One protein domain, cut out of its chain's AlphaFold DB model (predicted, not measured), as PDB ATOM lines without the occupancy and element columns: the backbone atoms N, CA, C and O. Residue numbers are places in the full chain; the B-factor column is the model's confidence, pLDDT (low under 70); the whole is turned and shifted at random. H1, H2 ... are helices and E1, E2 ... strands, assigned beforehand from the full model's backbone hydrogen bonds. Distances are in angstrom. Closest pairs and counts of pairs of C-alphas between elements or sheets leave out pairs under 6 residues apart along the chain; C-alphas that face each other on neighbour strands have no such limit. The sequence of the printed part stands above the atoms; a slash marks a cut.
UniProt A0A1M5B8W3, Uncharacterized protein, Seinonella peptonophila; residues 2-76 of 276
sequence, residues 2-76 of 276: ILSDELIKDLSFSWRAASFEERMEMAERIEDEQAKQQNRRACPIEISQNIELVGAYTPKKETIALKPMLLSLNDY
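AT A GLANCE: This is residues 2 to 76 of the 276 residues of an uncharacterized protein of Seinonella peptonophila (UniProt A0A1M5B8W3). A small three-stranded sheet, long helix H2 and shorter H1 form a flat row, H2 in the middle; short H3 packs on H2's first turns. The 75 printed residues, class mixed, hold H1 H2 E1 E2 E3 H3 along the chain; the mixed sheet runs E1 E3 E2. It is compact, radius of gyration of the C-alphas 12.6 A, spanning 35 by 31 by 15 A.

HOW THE PARTS SIT: E3, residues 63 to 66, is parallel to E1, 45 to 47 (N 46 to O 64, 2.8 A), and antiparallel to E2, 55 to 58, in a hairpin (N 65 to O 56, 2.8 A). H2, residues 20 to 37, only grazes the sheet. It touches H1, residues 5 to 13, with residues 26 to 30 alone: a helical hairpin, shallow tilt of 27 degrees, closest C-alphas Leu 11 and Met 26, 7.6 A. H3, residues 68 to 72, touches H2's residues 20 to 24 alone, closest C-alphas Leu 71 and Arg 23, 6.0 A. In H1, H2 and H3 every O i to N i+4 pair is within hydrogen-bond range.

IN THESE COORDINATES: H2 measures 26.2 A from C-alpha 20 at (72.111, 204.871, 171.520), H1 12.1 A. H3 ends at C-alpha 72, (75.480, 201.384, 176.493).

THE WHOLE: The printed part has no cut and no long link. Residues 51 to 52 have pLDDT under 70.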
ATOM      1  N   ILE A   2      95.056 207.817 163.980       86.81
ATOM      2  CA  ILE A   2      93.984 207.060 163.311       86.81
ATOM      3  C   ILE A   2      92.630 207.781 163.337       86.81
ATOM      4  O   ILE A   2      91.880 207.646 162.377       86.81
ATOM      5  N   LEU A   3      92.360 208.563 164.390       93.31
ATOM      6  CA  LEU A   3      91.161 209.392 164.514       93.31
ATOM      7  C   LEU A   3      91.506 210.883 164.413       93.31
ATOM      8  O   LEU A   3      92.627 211.277 164.744       93.31
ATOM      9  N   SER A   4      90.551 211.697 163.975       93.44
ATOM     10  CA  SER A   4      90.621 213.156 163.980       93.44
ATOM     11  C   SER A   4      90.450 213.719 165.391       93.44
ATOM     12  O   SER A   4      89.759 213.145 166.236       93.44
ATOM     13  N   ASP A   5      91.037 214.891 165.643       91.56
ATOM     14  CA  ASP A   5      90.862 215.596 166.919       91.56
ATOM     15  C   ASP A   5      89.385 215.927 167.190       91.56
ATOM     16  O   ASP A   5      88.943 215.901 168.336       91.56
ATOM     17  N   GLU A   6      88.602 216.192 166.138       93.38
ATOM     18  CA  GLU A   6      87.160 216.437 166.234       93.38
ATOM     19  C   GLU A   6      86.414 215.205 166.759       93.38
ATOM     20  O   GLU A   6      85.677 215.307 167.738       93.38
ATOM     21  N   LEU A   7      86.661 214.023 166.188       95.12
ATOM     22  CA  LEU A   7      86.029 212.796 166.666       95.12
ATOM     23  C   LEU A   7      86.497 212.427 168.083       95.12
ATOM     24  O   LEU A   7      85.690 212.011 168.913       95.12
ATOM     25  N   ILE A   8      87.780 212.618 168.406       93.50
ATOM     26  CA  ILE A   8      88.289 212.385 169.768       93.50
ATOM     27  C   ILE A   8      87.610 213.326 170.771       93.50
ATOM     28  O   ILE A   8      87.273 212.897 171.882       93.50
ATOM     29  N   LYS A   9      87.386 214.591 170.396       92.50
ATOM     30  CA  LYS A   9      86.641 215.561 171.204       92.50
ATOM     31  C   LYS A   9      85.201 215.096 171.425       92.50
ATOM     32  O   LYS A   9      84.772 215.033 172.577       92.50
ATOM     33  N   ASP A  10      84.489 214.719 170.366       93.75
ATOM     34  CA  ASP A  10      83.104 214.238 170.451       93.75
ATOM     35  C   ASP A  10      82.990 213.022 171.381       93.75
ATOM     36  O   ASP A  10      82.174 213.007 172.306       93.75
ATOM     37  N   LEU A  11      83.879 212.038 171.218       93.62
ATOM     38  CA  LEU A  11      83.943 210.867 172.093       93.62
ATOM     39  C   LEU A  11      84.246 211.250 173.552       93.62
ATOM     40  O   LEU A  11      83.699 210.663 174.483       93.62
ATOM     41  N   SER A  12      85.106 212.243 173.778       91.31
ATOM     42  CA  SER A  12      85.529 212.631 175.128       91.31
ATOM     43  C   SER A  12      84.464 213.407 175.905       91.31
ATOM     44  O   SER A  12      84.388 213.251 177.126       91.31
ATOM     45  N   PHE A  13      83.645 214.219 175.231       92.25
ATOM     46  CA  PHE A  13      82.699 215.126 175.894       92.25
ATOM     47  C   PHE A  13      81.229 214.760 175.685       92.25
ATOM     48  O   PHE A  13      80.425 214.961 176.595       92.25
ATOM     49  N   SER A  14      80.876 214.197 174.530       94.25
ATOM     50  CA  SER A  14      79.480 213.953 174.154       94.25
ATOM     51  C   SER A  14      79.042 212.515 174.422       94.25
ATOM     52  O   SER A  14      77.880 212.289 174.749       94.25
ATOM     53  N   TRP A  15      79.964 211.542 174.388       94.94
ATOM     54  CA  TRP A  15      79.650 210.107 174.497       94.94
ATOM     55  C   TRP A  15      78.693 209.756 175.642       94.94
ATOM     56  O   TRP A  15      77.701 209.055 175.456       94.94
ATOM     57  N   ARG A  16      78.964 210.262 176.850       94.12
ATOM     58  CA  ARG A  16      78.174 209.918 178.040       94.12
ATOM     59  C   ARG A  16      76.726 210.407 177.949       94.12
ATOM     60  O   ARG A  16      75.848 209.730 178.476       94.12
ATOM     61  N   ALA A  17      76.498 211.556 177.317       96.06
ATOM     62  CA  ALA A  17      75.172 212.147 177.152       96.06
ATOM     63  C   ALA A  17      74.462 211.675 175.875       96.06
ATOM     64  O   ALA A  17      73.246 211.811 175.792       96.06
ATOM     65  N   ALA A  18      75.213 211.118 174.923       97.06
ATOM     66  CA  ALA A  18      74.696 210.665 173.645       97.06
ATOM     67  C   ALA A  18      73.686 209.514 173.794       97.06
ATOM     68  O   ALA A  18      73.859 208.622 174.639       97.06
ATOM     69  N   SER A  19      72.656 209.533 172.949       97.31
ATOM     70  CA  SER A  19      71.692 208.450 172.774       97.31
ATOM     71  C   SER A  19      72.354 207.196 172.197       97.31
ATOM     72  O   SER A  19      73.522 207.195 171.802       97.31
ATOM     73  N   PHE A  20      71.610 206.093 172.142       96.44
ATOM     74  CA  PHE A  20      72.111 204.871 171.520       96.44
ATOM     75  C   PHE A  20      72.416 205.087 170.029       96.44
ATOM     76  O   PHE A  20      73.452 204.640 169.543       96.44
ATOM     77  N   GLU A  21      71.537 205.802 169.330       97.12
ATOM     78  CA  GLU A  21      71.651 206.128 167.911       97.12
ATOM     79  C   GLU A  21      72.857 207.038 167.649       97.12
ATOM     80  O   GLU A  21      73.684 206.721 166.801       97.12
ATOM     81  N   GLU A  22      73.041 208.092 168.448       97.69
ATOM     82  CA  GLU A  22      74.203 208.986 168.336       97.69
ATOM     83  C   GLU A  22      75.521 208.240 168.603       97.69
ATOM     84  O   GLU A  22      76.537 208.472 167.947       97.69
ATOM     85  N   ARG A  23      75.528 207.289 169.546       97.88
ATOM     86  CA  ARG A  23      76.699 206.433 169.801       97.88
ATOM     87  C   ARG A  23      76.970 205.457 168.660       97.88
ATOM     88  O   ARG A  23      78.134 205.141 168.411       97.88
ATOM     89  N   MET A  24      75.928 204.984 167.981       97.50
ATOM     90  CA  MET A  24      76.064 204.168 166.776       97.50
ATOM     91  C   MET A  24      76.663 204.991 165.626       97.50
ATOM     92  O   MET A  24      77.621 204.542 165.007       97.50
ATOM     93  N   GLU A  25      76.204 206.225 165.411       97.44
ATOM     94  CA  GLU A  25      76.798 207.142 164.424       97.44
ATOM     95  C   GLU A  25      78.277 207.434 164.734       97.44
ATOM     96  O   GLU A  25      79.130 207.442 163.846       97.44
ATOM     97  N   MET A  26      78.629 207.617 166.014       97.62
ATOM     98  CA  MET A  26      80.033 207.744 166.424       97.62
ATOM     99  C   MET A  26      80.841 206.466 166.144       97.62
ATOM    100  O   MET A  26      82.004 206.565 165.753       97.62
ATOM    101  N   ALA A  27      80.252 205.278 166.318       97.75
ATOM    102  CA  ALA A  27      80.889 204.003 165.981       97.75
ATOM    103  C   ALA A  27      81.193 203.898 164.477       97.75
ATOM    104  O   ALA A  27      82.289 203.484 164.100       97.75
ATOM    105  N   GLU A  28      80.258 204.321 163.625       98.06
ATOM    106  CA  GLU A  28      80.442 204.369 162.169       98.06
ATOM    107  C   GLU A  28      81.546 205.357 161.776       98.06
ATOM    108  O   GLU A  28      82.455 204.994 161.030       98.06
ATOM    109  N   ARG A  29      81.570 206.554 162.382       97.88
ATOM    110  CA  ARG A  29      82.637 207.551 162.165       97.88
ATOM    111  C   ARG A  29      84.028 207.036 162.552       97.88
ATOM    112  O   ARG A  29      84.998 207.325 161.853       97.88
ATOM    113  N   ILE A  30      84.143 206.270 163.644       97.81
ATOM    114  CA  ILE A  30      85.409 205.627 164.046       97.81
ATOM    115  C   ILE A  30      85.922 204.713 162.926       97.81
ATOM    116  O   ILE A  30      87.105 204.749 162.578       97.81
ATOM    117  N   GLU A  31      85.041 203.887 162.368       98.12
ATOM    118  CA  GLU A  31      85.399 202.944 161.314       98.12
ATOM    119  C   GLU A  31      85.689 203.645 159.978       98.12
ATOM    120  O   GLU A  31      86.632 203.254 159.290       98.12
ATOM    121  N   ASP A  32      84.972 204.719 159.641       98.12
ATOM    122  CA  ASP A  32      85.253 205.552 158.466       98.12
ATOM    123  C   ASP A  32      86.661 206.162 158.507       98.12
ATOM    124  O   ASP A  32      87.415 206.096 157.526       98.12
ATOM    125  N   GLU A  33      87.053 206.740 159.644       97.00
ATOM    126  CA  GLU A  33      88.376 207.348 159.798       97.00
ATOM    127  C   GLU A  33      89.490 206.296 159.760       97.00
ATOM    128  O   GLU A  33      90.483 206.467 159.042       97.00
ATOM    129  N   GLN A  34      89.295 205.161 160.437       95.19
ATOM    130  CA  GLN A  34      90.204 204.022 160.344       95.19
ATOM    131  C   GLN A  34      90.356 203.520 158.901       95.19
ATOM    132  O   GLN A  34      91.475 203.284 158.431       95.19
ATOM    133  N   ALA A  35      89.240 203.349 158.194       95.81
ATOM    134  CA  ALA A  35      89.217 202.850 156.830       95.81
ATOM    135  C   ALA A  35      89.997 203.762 155.884       95.81
ATOM    136  O   ALA A  35      90.836 203.289 155.110       95.81
ATOM    137  N   LYS A  36      89.794 205.079 156.016       95.44
ATOM    138  CA  LYS A  36      90.512 206.105 155.256       95.44
ATOM    139  C   LYS A  36      92.024 206.019 155.466       95.44
ATOM    140  O   LYS A  36      92.773 206.045 154.492       95.44
ATOM    141  N   GLN A  37      92.481 205.862 156.709       91.81
ATOM    142  CA  GLN A  37      93.913 205.733 157.030       91.81
ATOM    143  C   GLN A  37      94.533 204.456 156.456       91.81
ATOM    144  O   GLN A  37      95.711 204.424 156.107       91.81
ATOM    145  N   GLN A  38      93.734 203.401 156.335       92.06
ATOM    146  CA  GLN A  38      94.139 202.131 155.743       92.06
ATOM    147  C   GLN A  38      93.911 202.081 154.221       92.06
ATOM    148  O   GLN A  38      94.140 201.041 153.607       92.06
ATOM    149  N   ASN A  39      93.482 203.191 153.604       92.81
ATOM    150  CA  ASN A  39      93.134 203.307 152.186       92.81
ATOM    151  C   ASN A  39      92.122 202.245 151.710       92.81
ATOM    152  O   ASN A  39      92.210 201.733 150.593       92.81
ATOM    153  N   ARG A  40      91.171 201.880 152.574       94.56
ATOM    154  CA  ARG A  40      90.086 200.941 152.269       94.56
ATOM    155  C   ARG A  40      88.726 201.606 152.433       94.56
ATOM    156  O   ARG A  40      88.596 202.649 153.062       94.56
ATOM    157  N   ARG A  41      87.688 200.952 151.907       96.19
ATOM    158  CA  ARG A  41      86.304 201.274 152.270       96.19
ATOM    159  C   ARG A  41      86.044 200.944 153.742       96.19
ATOM    160  O   ARG A  41      86.689 200.041 154.282       96.19
ATOM    161  N   ALA A  42      85.084 201.630 154.349       97.56
ATOM    162  CA  ALA A  42      84.585 201.308 155.679       97.56
ATOM    163  C   ALA A  42      83.865 199.951 155.704       97.56
ATOM    164  O   ALA A  42      83.280 199.510 154.702       97.56
ATOM    165  N   CYS A  43      83.958 199.268 156.842       97.62
ATOM    166  CA  CYS A  43      83.179 198.081 157.148       97.62
ATOM    167  C   CYS A  43      81.831 198.512 157.736       97.62
ATOM    168  O   CYS A  43      81.824 199.197 158.756       97.62
ATOM    169  N   PRO A  44      80.689 198.096 157.169       97.56
ATOM    170  CA  PRO A  44      79.403 198.336 157.807       97.56
ATOM    171  C   PRO A  44      79.346 197.701 159.201       97.56
ATOM    172  O   PRO A  44      79.841 196.585 159.399       97.56
ATOM    173  N   ILE A  45      78.719 198.400 160.143       97.25
ATOM    174  CA  ILE A  45      78.551 197.952 161.526       97.25
ATOM    175  C   ILE A  45      77.099 197.501 161.722       97.25
ATOM    176  O   ILE A  45      76.165 198.193 161.330       97.25
ATOM    177  N   GLU A  46      76.897 196.333 162.330       95.38
ATOM    178  CA  GLU A  46      75.576 195.811 162.691       95.38
ATOM    179  C   GLU A  46      75.500 195.477 164.185       95.38
ATOM    180  O   GLU A  46      76.482 195.065 164.803       95.38
ATOM    181  N   ILE A  47      74.317 195.619 164.783       94.12
ATOM    182  CA  ILE A  47      74.088 195.190 166.166       94.12
ATOM    183  C   ILE A  47      73.809 193.688 166.193       94.12
ATOM    184  O   ILE A  47      72.849 193.197 165.598       94.12
ATOM    185  N   SER A  48      74.642 192.957 166.926       88.00
ATOM    186  CA  SER A  48      74.511 191.519 167.115       88.00
ATOM    187  C   SER A  48      73.534 191.188 168.234       88.00
ATOM    188  O   SER A  48      73.618 191.732 169.336       88.00
ATOM    189  N   GLN A  49      72.661 190.217 167.977       82.62
ATOM    190  CA  GLN A  49      71.838 189.572 169.007       82.62
ATOM    191  C   GLN A  49      72.516 188.324 169.595       82.62
ATOM    192  O   GLN A  49      71.957 187.665 170.470       82.62
ATOM    193  N   ASN A  50      73.721 187.975 169.129       78.62
ATOM    194  CA  ASN A  50      74.454 186.827 169.645       78.62
ATOM    195  C   ASN A  50      75.003 187.137 171.048       78.62
ATOM    196  O   ASN A  50      75.825 188.036 171.232       78.62
ATOM    197  N   ILE A  51      74.558 186.370 172.046       65.94
ATOM    198  CA  ILE A  51      74.927 186.574 173.451       65.94
ATOM    199  C   ILE A  51      76.418 186.340 173.724       65.94
ATOM    200  O   ILE A  51      76.954 186.933 174.667       65.94
ATOM    201  N   GLU A  52      77.090 185.525 172.910       69.19
ATOM    202  CA  GLU A  52      78.483 185.125 173.123       69.19
ATOM    203  C   GLU A  52      79.498 186.120 172.548       69.19
ATOM    204  O   GLU A  52      80.651 186.135 172.978       69.19
ATOM    205  N   LEU A  53      79.080 186.974 171.608       72.44
ATOM    206  CA  LEU A  53      79.972 187.883 170.889       72.44
ATOM    207  C   LEU A  53      79.959 189.268 171.522       72.44
ATOM    208  O   LEU A  53      78.901 189.872 171.676       72.44
ATOM    209  N   VAL A  54      81.137 189.786 171.879       83.75
ATOM    210  CA  VAL A  54      81.301 191.196 172.279       83.75
ATOM    211  C   VAL A  54      81.438 192.077 171.037       83.75
ATOM    212  O   VAL A  54      80.736 193.078 170.910       83.75
ATOM    213  N   GLY A  55      82.281 191.657 170.101       88.62
ATOM    214  CA  GLY A  55      82.364 192.171 168.744       88.62
ATOM    215  C   GLY A  55      83.029 191.128 167.854       88.62
ATOM    216  O   GLY A  55      83.782 190.305 168.379       88.62
ATOM    217  N   ALA A  56      82.683 191.130 166.569       91.19
ATOM    218  CA  ALA A  56      83.219 190.191 165.594       91.19
ATOM    219  C   ALA A  56      83.125 190.730 164.166       91.19
ATOM    220  O   ALA A  56      82.052 191.133 163.711       91.19
ATOM    221  N   TYR A  57      84.216 190.660 163.415       92.12
ATOM    222  CA  TYR A  57      84.175 190.789 161.968       92.12
ATOM    223  C   TYR A  57      83.632 189.503 161.323       92.12
ATOM    224  O   TYR A  57      84.041 188.395 161.661       92.12
ATOM    225  N   THR A  58      82.722 189.633 160.355       88.12
ATOM    226  CA  THR A  58      82.168 188.503 159.595       88.12
ATOM    227  C   THR A  58      82.619 188.566 158.134       88.12
ATOM    228  O   THR A  58      82.031 189.315 157.350       88.12
ATOM    229  N   PRO A  59      83.582 187.730 157.692       86.00
ATOM    230  CA  PRO A  59      84.084 187.739 156.316       86.00
ATOM    231  C   PRO A  59      83.006 187.583 155.235       86.00
ATOM    232  O   PRO A  59      83.082 188.215 154.187       86.00
ATOM    233  N   LYS A  60      81.983 186.753 155.475       85.62
ATOM    234  CA  LYS A  60      80.930 186.473 154.482       85.62
ATOM    235  C   LYS A  60      80.054 187.690 154.183       85.62
ATOM    236  O   LYS A  60      79.645 187.875 153.041       85.62
ATOM    237  N   LYS A  61      79.725 188.467 155.214       88.19
ATOM    238  CA  LYS A  61      78.919 189.686 155.092       88.19
ATOM    239  C   LYS A  61      79.778 190.932 154.881       88.19
ATOM    240  O   LYS A  61      79.263 191.953 154.451       88.19
ATOM    241  N   GLU A  62      81.068 190.836 155.201       92.62
ATOM    242  CA  GLU A  62      81.980 191.966 155.336       92.62
ATOM    243  C   GLU A  62      81.416 193.031 156.287       92.62
ATOM    244  O   GLU A  62      81.405 194.211 155.952       92.62
ATOM    245  N   THR A  63      80.928 192.595 157.454       95.00
ATOM    246  CA  THR A  63      80.330 193.443 158.500       95.00
ATOM    247  C   THR A  63      81.049 193.268 159.833       95.00
ATOM    248  O   THR A  63      81.567 192.188 160.122       95.00
ATOM    249  N   ILE A  64      81.058 194.315 160.657       95.62
ATOM    250  CA  ILE A  64      81.436 194.235 162.070       95.62
ATOM    251  C   ILE A  64      80.152 194.123 162.886       95.62
ATOM    252  O   ILE A  64      79.340 195.042 162.920       95.62
ATOM    253  N   ALA A  65      79.965 192.993 163.548       93.44
ATOM    254  CA  ALA A  65      78.869 192.763 164.469       93.44
ATOM    255  C   ALA A  65      79.279 193.235 165.873       93.44
ATOM    256  O   ALA A  65      80.299 192.789 166.393       93.44
ATOM    257  N   LEU A  66      78.496 194.109 166.510       93.88
ATOM    258  CA  LEU A  66      78.757 194.640 167.852       93.88
ATOM    259  C   LEU A  66      77.676 194.242 168.847       93.88
ATOM    260  O   LEU A  66      76.483 194.293 168.550       93.88
ATOM    261  N   LYS A  67      78.073 193.935 170.082       92.25
ATOM    262  CA  LYS A  67      77.114 193.749 171.171       92.25
ATOM    263  C   LYS A  67      76.510 195.100 171.580       92.25
ATOM    264  O   LYS A  67      77.277 196.009 171.905       92.25
ATOM    265  N   PRO A  68      75.172 195.228 171.703       92.88
ATOM    266  CA  PRO A  68      74.533 196.504 172.050       92.88
ATOM    267  C   PRO A  68      75.011 197.086 173.390       92.88
ATOM    268  O   PRO A  68      75.037 198.301 173.583       92.88
ATOM    269  N   MET A  69      75.460 196.225 174.311       93.19
ATOM    270  CA  MET A  69      76.050 196.644 175.583       93.19
ATOM    271  C   MET A  69      77.244 197.595 175.400       93.19
ATOM    272  O   MET A  69      77.388 198.494 176.220       93.19
ATOM    273  N   LEU A  70      78.072 197.445 174.355       92.56
ATOM    274  CA  LEU A  70      79.228 198.324 174.115       92.56
ATOM    275  C   LEU A  70      78.806 199.781 173.904       92.56
ATOM    276  O   LEU A  70      79.438 200.683 174.444       92.56
ATOM    277  N   LEU A  71      77.696 199.997 173.195       93.94
ATOM    278  CA  LEU A  71      77.102 201.319 172.994       93.94
ATOM    279  C   LEU A  71      76.389 201.831 174.247       93.94
ATOM    280  O   LEU A  71      76.091 203.010 174.348       93.94
ATOM    281  N   SER A  72      76.122 200.979 175.236       92.19
ATOM    282  CA  SER A  72      75.480 201.384 176.493       92.19
ATOM    283  C   SER A  72      76.488 201.785 177.579       92.19
ATOM    284  O   SER A  72      76.099 202.362 178.593       92.19
ATOM    285  N   LEU A  73      77.784 201.506 177.392       91.56
ATOM    286  CA  LEU A  73      78.820 201.839 178.369       91.56
ATOM    287  C   LEU A  73      79.029 203.354 178.472       91.56
ATOM    288  O   LEU A  73      79.026 204.068 177.476       91.56
ATOM    289  N   ASN A  74      79.291 203.846 179.684       90.62
ATOM    290  CA  ASN A  74      79.677 205.249 179.899       90.62
ATOM    291  C   ASN A  74      81.084 205.574 179.373       90.62
ATOM    292  O   ASN A  74      81.418 206.746 179.233       90.62
ATOM    293  N   ASP A  75      81.910 204.553 179.148       91.06
ATOM    294  CA  ASP A  75      83.262 204.673 178.605       91.06
ATOM    295  C   ASP A  75      83.289 204.093 177.186       91.06
ATOM    296  O   ASP A  75      82.844 202.964 176.972       91.06
ATOM    297  N   TYR A  76      83.811 204.868 176.237       93.12
ATOM    298  CA  TYR A  76      83.900 204.515 174.821       93.12
ATOM    299  C   TYR A  76      85.167 203.719 174.476       93.12
ATOM    300  O   TYR A  76      85.254 203.147 173.390       93.12
TER     301      TYR A  76